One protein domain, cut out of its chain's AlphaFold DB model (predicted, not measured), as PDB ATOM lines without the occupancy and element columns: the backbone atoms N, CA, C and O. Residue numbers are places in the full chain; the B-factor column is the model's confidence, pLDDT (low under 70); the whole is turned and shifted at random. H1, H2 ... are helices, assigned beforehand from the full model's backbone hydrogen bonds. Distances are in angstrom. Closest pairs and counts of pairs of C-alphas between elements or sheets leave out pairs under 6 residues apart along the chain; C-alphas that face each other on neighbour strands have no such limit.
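What this domain is: This is residues 76 to 135 of the 273 residues of an uncharacterized protein of Puccinia triticina (isolate 1-1 / race 1 (BBBD)) (UniProt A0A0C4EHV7). Two helices, H2 and H3, cross at a steep angle to make a small core; H4 turns off at a corner past the end of H3, and the short H1 sits off the start of H2, touching no helix. Between H1 and H2, residues 82 to 88 stick out as a free loop. The printed part has 60 residues with four named helices, in the order H1, H2, H3, H4, and no named strand: all helix. It is compact, with a radius of gyration of the C-alphas of 12.0 A and spans of 32 by 28 by 19 A.

How they stand to each other: H1, residues 76 to 80, is only just apart from H2, residues 90 to 104, with closest C-alphas 8.4 A apart. H2 and H3, residues 112 to 121, touch, their closest C-alphas being those of Ala 98 and Asp 114 at 4.8 A. They run opposite ways at a steep tilt of 63 degrees. H3 and H4, residues 126 to 135, only just touch, and only at the corner by their link, with 3 pairs of C-alphas within 8 A; the closest are those of Cys 119 and Leu 126, 7.6 A apart. Their lines are about perpendicular, at 89 degrees. H2 and H4 are near each other, while H1 is apart from H3 and H4. Every O i to N i+4 pair is within hydrogen-bond range in H2 and H3, against 4 of 6 in H4 and 0 of 1 in H1, where 1 of 2 O i to N i+3 pairs is.

Where its parts are: H1 begins at C-alpha 76 (56.453, -75.711, -1.537) and measures 7.4 A. H2 begins at C-alpha 90 (52.543, -84.507, 6.143) and measures 21.4 A. H3 measures 14.1 A. H4 measures 14.9 A and ends at C-alpha 135 (51.893, -95.254, 3.223).

The domain as a whole: The C-alphas farthest apart, of Asn 106 and Ile 135, are 32.7 A apart. The printed part has no cut and no long link; the link from H3 to H4 is tight. The mean pLDDT of the printed part is 77.4, with residues 76 to 88, 126 to 130 and 132 to 135 under 70.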
ATOM      1  N   ALA A  76      56.233 -76.868  -2.409       42.56
ATOM      2  CA  ALA A  76      56.453 -75.711  -1.537       42.56
ATOM      3  C   ALA A  76      56.334 -76.060  -0.041       42.56
ATOM      4  O   ALA A  76      57.068 -75.501   0.773       42.56
ATOM      5  N   CYS A  77      55.502 -77.037   0.326       42.22
ATOM      6  CA  CYS A  77      55.284 -77.377   1.735       42.22
ATOM      7  C   CYS A  77      56.349 -78.311   2.330       42.22
ATOM      8  O   CYS A  77      56.644 -78.223   3.521       42.22
ATOM      9  N   LEU A  78      57.039 -79.112   1.509       45.62
ATOM     10  CA  LEU A  78      58.165 -79.933   1.979       45.62
ATOM     11  C   LEU A  78      59.402 -79.102   2.364       45.62
ATOM     12  O   LEU A  78      60.216 -79.553   3.168       45.62
ATOM     13  N   ALA A  79      59.548 -77.883   1.835       43.12
ATOM     14  CA  ALA A  79      60.692 -77.023   2.138       43.12
ATOM     15  C   ALA A  79      60.571 -76.290   3.492       43.12
ATOM     16  O   ALA A  79      61.595 -75.982   4.102       43.12
ATOM     17  N   SER A  80      59.356 -76.070   4.008       43.47
ATOM     18  CA  SER A  80      59.135 -75.409   5.312       43.47
ATOM     19  C   SER A  80      59.169 -76.367   6.513       43.47
ATOM     20  O   SER A  80      59.231 -75.920   7.656       43.47
ATOM     21  N   LEU A  81      59.213 -77.681   6.275       49.84
ATOM     22  CA  LEU A  81      59.389 -78.717   7.306       49.84
ATOM     23  C   LEU A  81      60.869 -78.974   7.663       49.84
ATOM     24  O   LEU A  81      61.180 -79.821   8.498       49.84
ATOM     25  N   GLY A  82      61.802 -78.218   7.069       35.34
ATOM     26  CA  GLY A  82      63.252 -78.340   7.270       35.34
ATOM     27  C   GLY A  82      63.812 -77.750   8.575       35.34
ATOM     28  O   GLY A  82      65.010 -77.472   8.649       35.34
ATOM     29  N   GLY A  83      62.989 -77.528   9.603       36.47
ATOM     30  CA  GLY A  83      63.428 -77.029  10.909       36.47
ATOM     31  C   GLY A  83      63.697 -78.173  11.887       36.47
ATOM     32  O   GLY A  83      62.778 -78.904  12.232       36.47
ATOM     33  N   ARG A  84      64.952 -78.323  12.337       40.84
ATOM     34  CA  ARG A  84      65.424 -79.312  13.331       40.84
ATOM     35  C   ARG A  84      64.418 -79.545  14.476       40.84
ATOM     36  O   ARG A  84      64.359 -78.769  15.425       40.84
ATOM     37  N   GLY A  85      63.695 -80.654  14.401       42.88
ATOM     38  CA  GLY A  85      62.750 -81.163  15.395       42.88
ATOM     39  C   GLY A  85      62.247 -82.543  14.951       42.88
ATOM     40  O   GLY A  85      62.561 -82.943  13.824       42.88
ATOM     41  N   PRO A  86      61.530 -83.306  15.802       47.47
ATOM     42  CA  PRO A  86      60.920 -84.568  15.381       47.47
ATOM     43  C   PRO A  86      60.131 -84.314  14.095       47.47
ATOM     44  O   PRO A  86      59.367 -83.351  14.027       47.47
ATOM     45  N   ARG A  87      60.427 -85.100  13.053       51.81
ATOM     46  CA  ARG A  87      59.912 -84.916  11.692       51.81
ATOM     47  C   ARG A  87      58.389 -84.862  11.751       51.81
ATOM     48  O   ARG A  87      57.765 -85.903  11.909       51.81
ATOM     49  N   ARG A  88      57.814 -83.663  11.656       62.31
ATOM     50  CA  ARG A  88      56.370 -83.513  11.497       62.31
ATOM     51  C   ARG A  88      56.009 -84.161  10.169       62.31
ATOM     52  O   ARG A  88      56.611 -83.834   9.142       62.31
ATOM     53  N   THR A  89      55.123 -85.140  10.232       79.38
ATOM     54  CA  THR A  89      54.621 -85.840   9.051       79.38
ATOM     55  C   THR A  89      53.763 -84.891   8.220       79.38
ATOM     56  O   THR A  89      53.367 -83.812   8.679       79.38
ATOM     57  N   ILE A  90      53.478 -85.271   6.976       82.69
ATOM     58  CA  ILE A  90      52.543 -84.507   6.143       82.69
ATOM     59  C   ILE A  90      51.162 -84.496   6.818       82.69
ATOM     60  O   ILE A  90      50.511 -83.451   6.853       82.69
ATOM     61  N   LEU A  91      50.764 -85.610   7.446       85.12
ATOM     62  CA  LEU A  91      49.541 -85.692   8.243       85.12
ATOM     63  C   LEU A  91      49.526 -84.709   9.417       85.12
ATOM     64  O   LEU A  91      48.516 -84.032   9.603       85.12
ATOM     65  N   ASP A  92      50.628 -84.547  10.156       87.25
ATOM     66  CA  ASP A  92      50.694 -83.559  11.248       87.25
ATOM     67  C   ASP A  92      50.439 -82.131  10.741       87.25
ATOM     68  O   ASP A  92      49.766 -81.337  11.402       87.25
ATOM     69  N   GLY A  93      50.956 -81.803   9.550       88.88
ATOM     70  CA  GLY A  93      50.710 -80.519   8.894       88.88
ATOM     71  C   GLY A  93      49.243 -80.328   8.506       88.88
ATOM     72  O   GLY A  93      48.661 -79.281   8.791       88.88
ATOM     73  N   ILE A  94      48.625 -81.354   7.916       90.44
ATOM     74  CA  ILE A  94      47.206 -81.333   7.528       90.44
ATOM     75  C   ILE A  94      46.308 -81.182   8.761       90.44
ATOM     76  O   ILE A  94      45.394 -80.358   8.758       90.44
ATOM     77  N   VAL A  95      46.572 -81.944   9.826       91.31
ATOM     78  CA  VAL A  95      45.790 -81.890  11.069       91.31
ATOM     79  C   VAL A  95      45.891 -80.504  11.701       91.31
ATOM     80  O   VAL A  95      44.869 -79.928  12.077       91.31
ATOM     81  N   GLN A  96      47.095 -79.932  11.768       94.56
ATOM     82  CA  GLN A  96      47.304 -78.584  12.292       94.56
ATOM     83  C   GLN A  96      46.492 -77.537  11.509       94.56
ATOM     84  O   GLN A  96      45.758 -76.754  12.113       94.56
ATOM     85  N   LEU A  97      46.558 -77.566  10.175       94.25
ATOM     86  CA  LEU A  97      45.799 -76.654   9.313       94.25
ATOM     87  C   LEU A  97      44.285 -76.832   9.473       94.25
ATOM     88  O   LEU A  97      43.546 -75.848   9.543       94.25
ATOM     89  N   ALA A  98      43.803 -78.069   9.590       95.12
ATOM     90  CA  ALA A  98      42.386 -78.336   9.818       95.12
ATOM     91  C   ALA A  98      41.899 -77.734  11.148       95.12
ATOM     92  O   ALA A  98      40.801 -77.172  11.212       95.12
ATOM     93  N   TYR A  99      42.717 -77.789  12.204       96.75
ATOM     94  CA  TYR A  99      42.415 -77.122  13.472       96.75
ATOM     95  C   TYR A  99      42.381 -75.596  13.341       96.75
ATOM     96  O   TYR A  99      41.494 -74.961  13.913       96.75
ATOM     97  N   GLU A 100      43.290 -74.998  12.575       96.69
ATOM     98  CA  GLU A 100      43.285 -73.553  12.313       96.69
ATOM     99  C   GLU A 100      42.011 -73.123  11.566       96.69
ATOM    100  O   GLU A 100      41.339 -72.170  11.969       96.69
ATOM    101  N   LEU A 101      41.596 -73.883  10.549       95.44
ATOM    102  CA  LEU A 101      40.344 -73.650   9.815       95.44
ATOM    103  C   LEU A 101      39.098 -73.789  10.707       95.44
ATOM    104  O   LEU A 101      38.149 -72.998  10.601       95.44
ATOM    105  N   ALA A 102      39.108 -74.755  11.628       96.44
ATOM    106  CA  ALA A 102      38.048 -74.914  12.616       96.44
ATOM    107  C   ALA A 102      37.955 -73.687  13.535       96.44
ATOM    108  O   ALA A 102      36.860 -73.155  13.742       96.44
ATOM    109  N   GLN A 103      39.096 -73.188  14.018       97.44
ATOM    110  CA  GLN A 103      39.166 -72.014  14.893       97.44
ATOM    111  C   GLN A 103      38.686 -70.740  14.195       97.44
ATOM    112  O   GLN A 103      37.931 -69.974  14.795       97.44
ATOM    113  N   LEU A 104      39.022 -70.546  12.914       96.25
ATOM    114  CA  LEU A 104      38.490 -69.440  12.103       96.25
ATOM    115  C   LEU A 104      36.960 -69.487  11.979       96.25
ATOM    116  O   LEU A 104      36.305 -68.458  11.828       96.25
ATOM    117  N   SER A 105      36.384 -70.684  12.090       95.50
ATOM    118  CA  SER A 105      34.938 -70.912  12.114       95.50
ATOM    119  C   SER A 105      34.340 -70.903  13.531       95.50
ATOM    120  O   SER A 105      33.195 -71.322  13.697       95.50
ATOM    121  N   ASN A 106      35.089 -70.470  14.554       96.81
ATOM    122  CA  ASN A 106      34.724 -70.539  15.978       96.81
ATOM    123  C   ASN A 106      34.382 -71.958  16.474       96.81
ATOM    124  O   ASN A 106      33.541 -72.137  17.357       96.81
ATOM    125  N   ARG A 107      35.023 -72.985  15.907       96.06
ATOM    126  CA  ARG A 107      34.890 -74.383  16.328       96.06
ATOM    127  C   ARG A 107      36.186 -74.856  16.979       96.06
ATOM    128  O   ARG A 107      37.277 -74.506  16.549       96.06
ATOM    129  N   SER A 108      36.061 -75.688  18.010       95.06
ATOM    130  CA  SER A 108      37.205 -76.292  18.707       95.06
ATOM    131  C   SER A 108      37.670 -77.611  18.088       95.06
ATOM    132  O   SER A 108      38.737 -78.105  18.445       95.06
ATOM    133  N   ARG A 109      36.874 -78.196  17.184       95.00
ATOM    134  CA  ARG A 109      37.170 -79.462  16.509       95.00
ATOM    135  C   ARG A 109      37.025 -79.320  14.990       95.00
ATOM    136  O   ARG A 109      36.014 -78.754  14.548       95.00
ATOM    137  N   PRO A 110      37.988 -79.833  14.205       94.62
ATOM    138  CA  PRO A 110      37.876 -79.882  12.756       94.62
ATOM    139  C   PRO A 110      36.782 -80.855  12.321       94.62
ATOM    140  O   PRO A 110      36.512 -81.855  12.985       94.62
ATOM    141  N   ASN A 111      36.140 -80.548  11.199       93.81
ATOM    142  CA  ASN A 111      35.250 -81.463  10.494       93.81
ATOM    143  C   ASN A 111      35.876 -81.888   9.156       93.81
ATOM    144  O   ASN A 111      36.949 -81.425   8.771       93.81
ATOM    145  N   VAL A 112      35.172 -82.743   8.411       91.88
ATOM    146  CA  VAL A 112      35.627 -83.226   7.099       91.88
ATOM    147  C   VAL A 112      35.915 -82.072   6.138       91.88
ATOM    148  O   VAL A 112      36.908 -82.109   5.424       91.88
ATOM    149  N   ARG A 113      35.105 -81.007   6.138       94.12
ATOM    150  CA  ARG A 113      35.337 -79.845   5.268       94.12
ATOM    151  C   ARG A 113      36.668 -79.158   5.583       94.12
ATOM    152  O   ARG A 113      37.355 -78.763   4.646       94.12
ATOM    153  N   ASP A 114      37.028 -79.040   6.859       94.38
ATOM    154  CA  ASP A 114      38.309 -78.462   7.285       94.38
ATOM    155  C   ASP A 114      39.481 -79.350   6.853       94.38
ATOM    156  O   ASP A 114      40.466 -78.850   6.319       94.38
ATOM    157  N   MET A 115      39.339 -80.674   6.995       92.75
ATOM    158  CA  MET A 115      40.342 -81.644   6.535       92.75
ATOM    159  C   MET A 115      40.538 -81.592   5.015       92.75
ATOM    160  O   MET A 115      41.669 -81.565   4.536       92.75
ATOM    161  N   LEU A 116      39.449 -81.528   4.243       89.31
ATOM    162  CA  LEU A 116      39.500 -81.425   2.782       89.31
ATOM    163  C   LEU A 116      40.128 -80.111   2.320       89.31
ATOM    164  O   LEU A 116      40.917 -80.105   1.378       89.31
ATOM    165  N   ALA A 117      39.790 -79.005   2.983       90.69
ATOM    166  CA  ALA A 117      40.375 -77.705   2.694       90.69
ATOM    167  C   ALA A 117      41.873 -77.674   3.031       90.69
ATOM    168  O   ALA A 117      42.653 -77.181   2.222       90.69
ATOM    169  N   ALA A 118      42.281 -78.266   4.158       91.62
ATOM    170  CA  ALA A 118      43.688 -78.425   4.512       91.62
ATOM    171  C   ALA A 118      44.446 -79.284   3.484       91.62
ATOM    172  O   ALA A 118      45.546 -78.924   3.083       91.62
ATOM    173  N   CYS A 119      43.854 -80.376   2.988       88.44
ATOM    174  CA  CYS A 119      44.466 -81.182   1.925       88.44
ATOM    175  C   CYS A 119      44.613 -80.387   0.618       88.44
ATOM    176  O   CYS A 119      45.680 -80.396   0.006       88.44
ATOM    177  N   ALA A 120      43.566 -79.662   0.213       87.38
ATOM    178  CA  ALA A 120      43.576 -78.858  -1.007       87.38
ATOM    179  C   ALA A 120      44.614 -77.723  -0.956       87.38
ATOM    180  O   ALA A 120      45.285 -77.473  -1.956       87.38
ATOM    181  N   ASP A 121      44.783 -77.078   0.203       87.00
ATOM    182  CA  ASP A 121      45.803 -76.045   0.434       87.00
ATOM    183  C   ASP A 121      47.230 -76.584   0.239       87.00
ATOM    184  O   ASP A 121      48.099 -75.912  -0.313       87.00
ATOM    185  N   GLN A 122      47.448 -77.851   0.593       82.69
ATOM    186  CA  GLN A 122      48.718 -78.554   0.405       82.69
ATOM    187  C   GLN A 122      48.865 -79.183  -0.994       82.69
ATOM    188  O   GLN A 122      49.811 -79.928  -1.242       82.69
ATOM    189  N   GLY A 123      47.924 -78.926  -1.912       83.12
ATOM    190  CA  GLY A 123      47.909 -79.524  -3.249       83.12
ATOM    191  C   GLY A 123      47.660 -81.037  -3.254       83.12
ATOM    192  O   GLY A 123      47.954 -81.698  -4.251       83.12
ATOM    193  N   ILE A 124      47.142 -81.593  -2.155       82.25
ATOM    194  CA  ILE A 124      46.821 -83.012  -2.020       82.25
ATOM    195  C   ILE A 124      45.405 -83.224  -2.538       82.25
ATOM    196  O   ILE A 124      44.409 -82.867  -1.904       82.25
ATOM    197  N   GLU A 125      45.319 -83.821  -3.718       79.94
ATOM    198  CA  GLU A 125      44.046 -84.245  -4.278       79.94
ATOM    199  C   GLU A 125      43.471 -85.411  -3.465       79.94
ATOM    200  O   GLU A 125      44.191 -86.264  -2.946       79.94
ATOM    201  N   LEU A 126      42.141 -85.476  -3.381       69.44
ATOM    202  CA  LEU A 126      41.421 -86.459  -2.566       69.44
ATOM    203  C   LEU A 126      41.812 -87.918  -2.835       69.44
ATOM    204  O   LEU A 126      41.818 -88.732  -1.917       69.44
ATOM    205  N   HIS A 127      42.139 -88.252  -4.083       68.06
ATOM    206  CA  HIS A 127      42.548 -89.607  -4.446       68.06
ATOM    207  C   HIS A 127      43.955 -89.955  -3.944       68.06
ATOM    208  O   HIS A 127      44.203 -91.109  -3.607       68.06
ATOM    209  N   HIS A 128      44.841 -88.964  -3.815       69.50
ATOM    210  CA  HIS A 128      46.182 -89.137  -3.256       69.50
ATOM    211  C   HIS A 128      46.173 -89.203  -1.726       69.50
ATOM    212  O   HIS A 128      47.073 -89.790  -1.133       69.50
ATOM    213  N   LEU A 129      45.146 -88.658  -1.063       69.19
ATOM    214  CA  LEU A 129      45.028 -88.745   0.396       69.19
ATOM    215  C   LEU A 129      44.949 -90.203   0.869       69.19
ATOM    216  O   LEU A 129      45.581 -90.561   1.856       69.19
ATOM    217  N   ASN A 130      44.216 -91.054   0.147       67.19
ATOM    218  CA  ASN A 130      44.080 -92.465   0.509       67.19
ATOM    219  C   ASN A 130      45.412 -93.224   0.364       67.19
ATOM    220  O   ASN A 130      45.730 -94.105   1.160       67.19
ATOM    221  N   GLU A 131      46.223 -92.839  -0.624       71.75
ATOM    222  CA  GLU A 131      47.573 -93.367  -0.823       71.75
ATOM    223  C   GLU A 131      48.516 -92.917   0.304       71.75
ATOM    224  O   GLU A 131      49.201 -93.749   0.894       71.75
ATOM    225  N   ILE A 132      48.482 -91.637   0.689       67.75
ATOM    226  CA  ILE A 132      49.282 -91.099   1.804       67.75
ATOM    227  C   ILE A 132      48.909 -91.777   3.127       67.75
ATOM    228  O   ILE A 132      49.794 -92.220   3.858       67.75
ATOM    229  N   LEU A 133      47.611 -91.928   3.404       69.75
ATOM    230  CA  LEU A 133      47.123 -92.636   4.590       69.75
ATOM    231  C   LEU A 133      47.564 -94.101   4.604       69.75
ATOM    232  O   LEU A 133      47.839 -94.630   5.672       69.75
ATOM    233  N   SER A 134      47.663 -94.742   3.438       68.50
ATOM    234  CA  SER A 134      48.129 -96.130   3.313       68.50
ATOM    235  C   SER A 134      49.642 -96.268   3.508       68.50
ATOM    236  O   SER A 134      50.100 -97.285   4.024       68.50
ATOM    237  N   ILE A 135      50.425 -95.263   3.104       66.19
ATOM    238  CA  ILE A 135      51.893 -95.254   3.223       66.19
ATOM    239  C   ILE A 135      52.340 -94.934   4.653       66.19
ATOM    240  O   ILE A 135      53.329 -95.494   5.124       66.19
TER     241      ILE A 135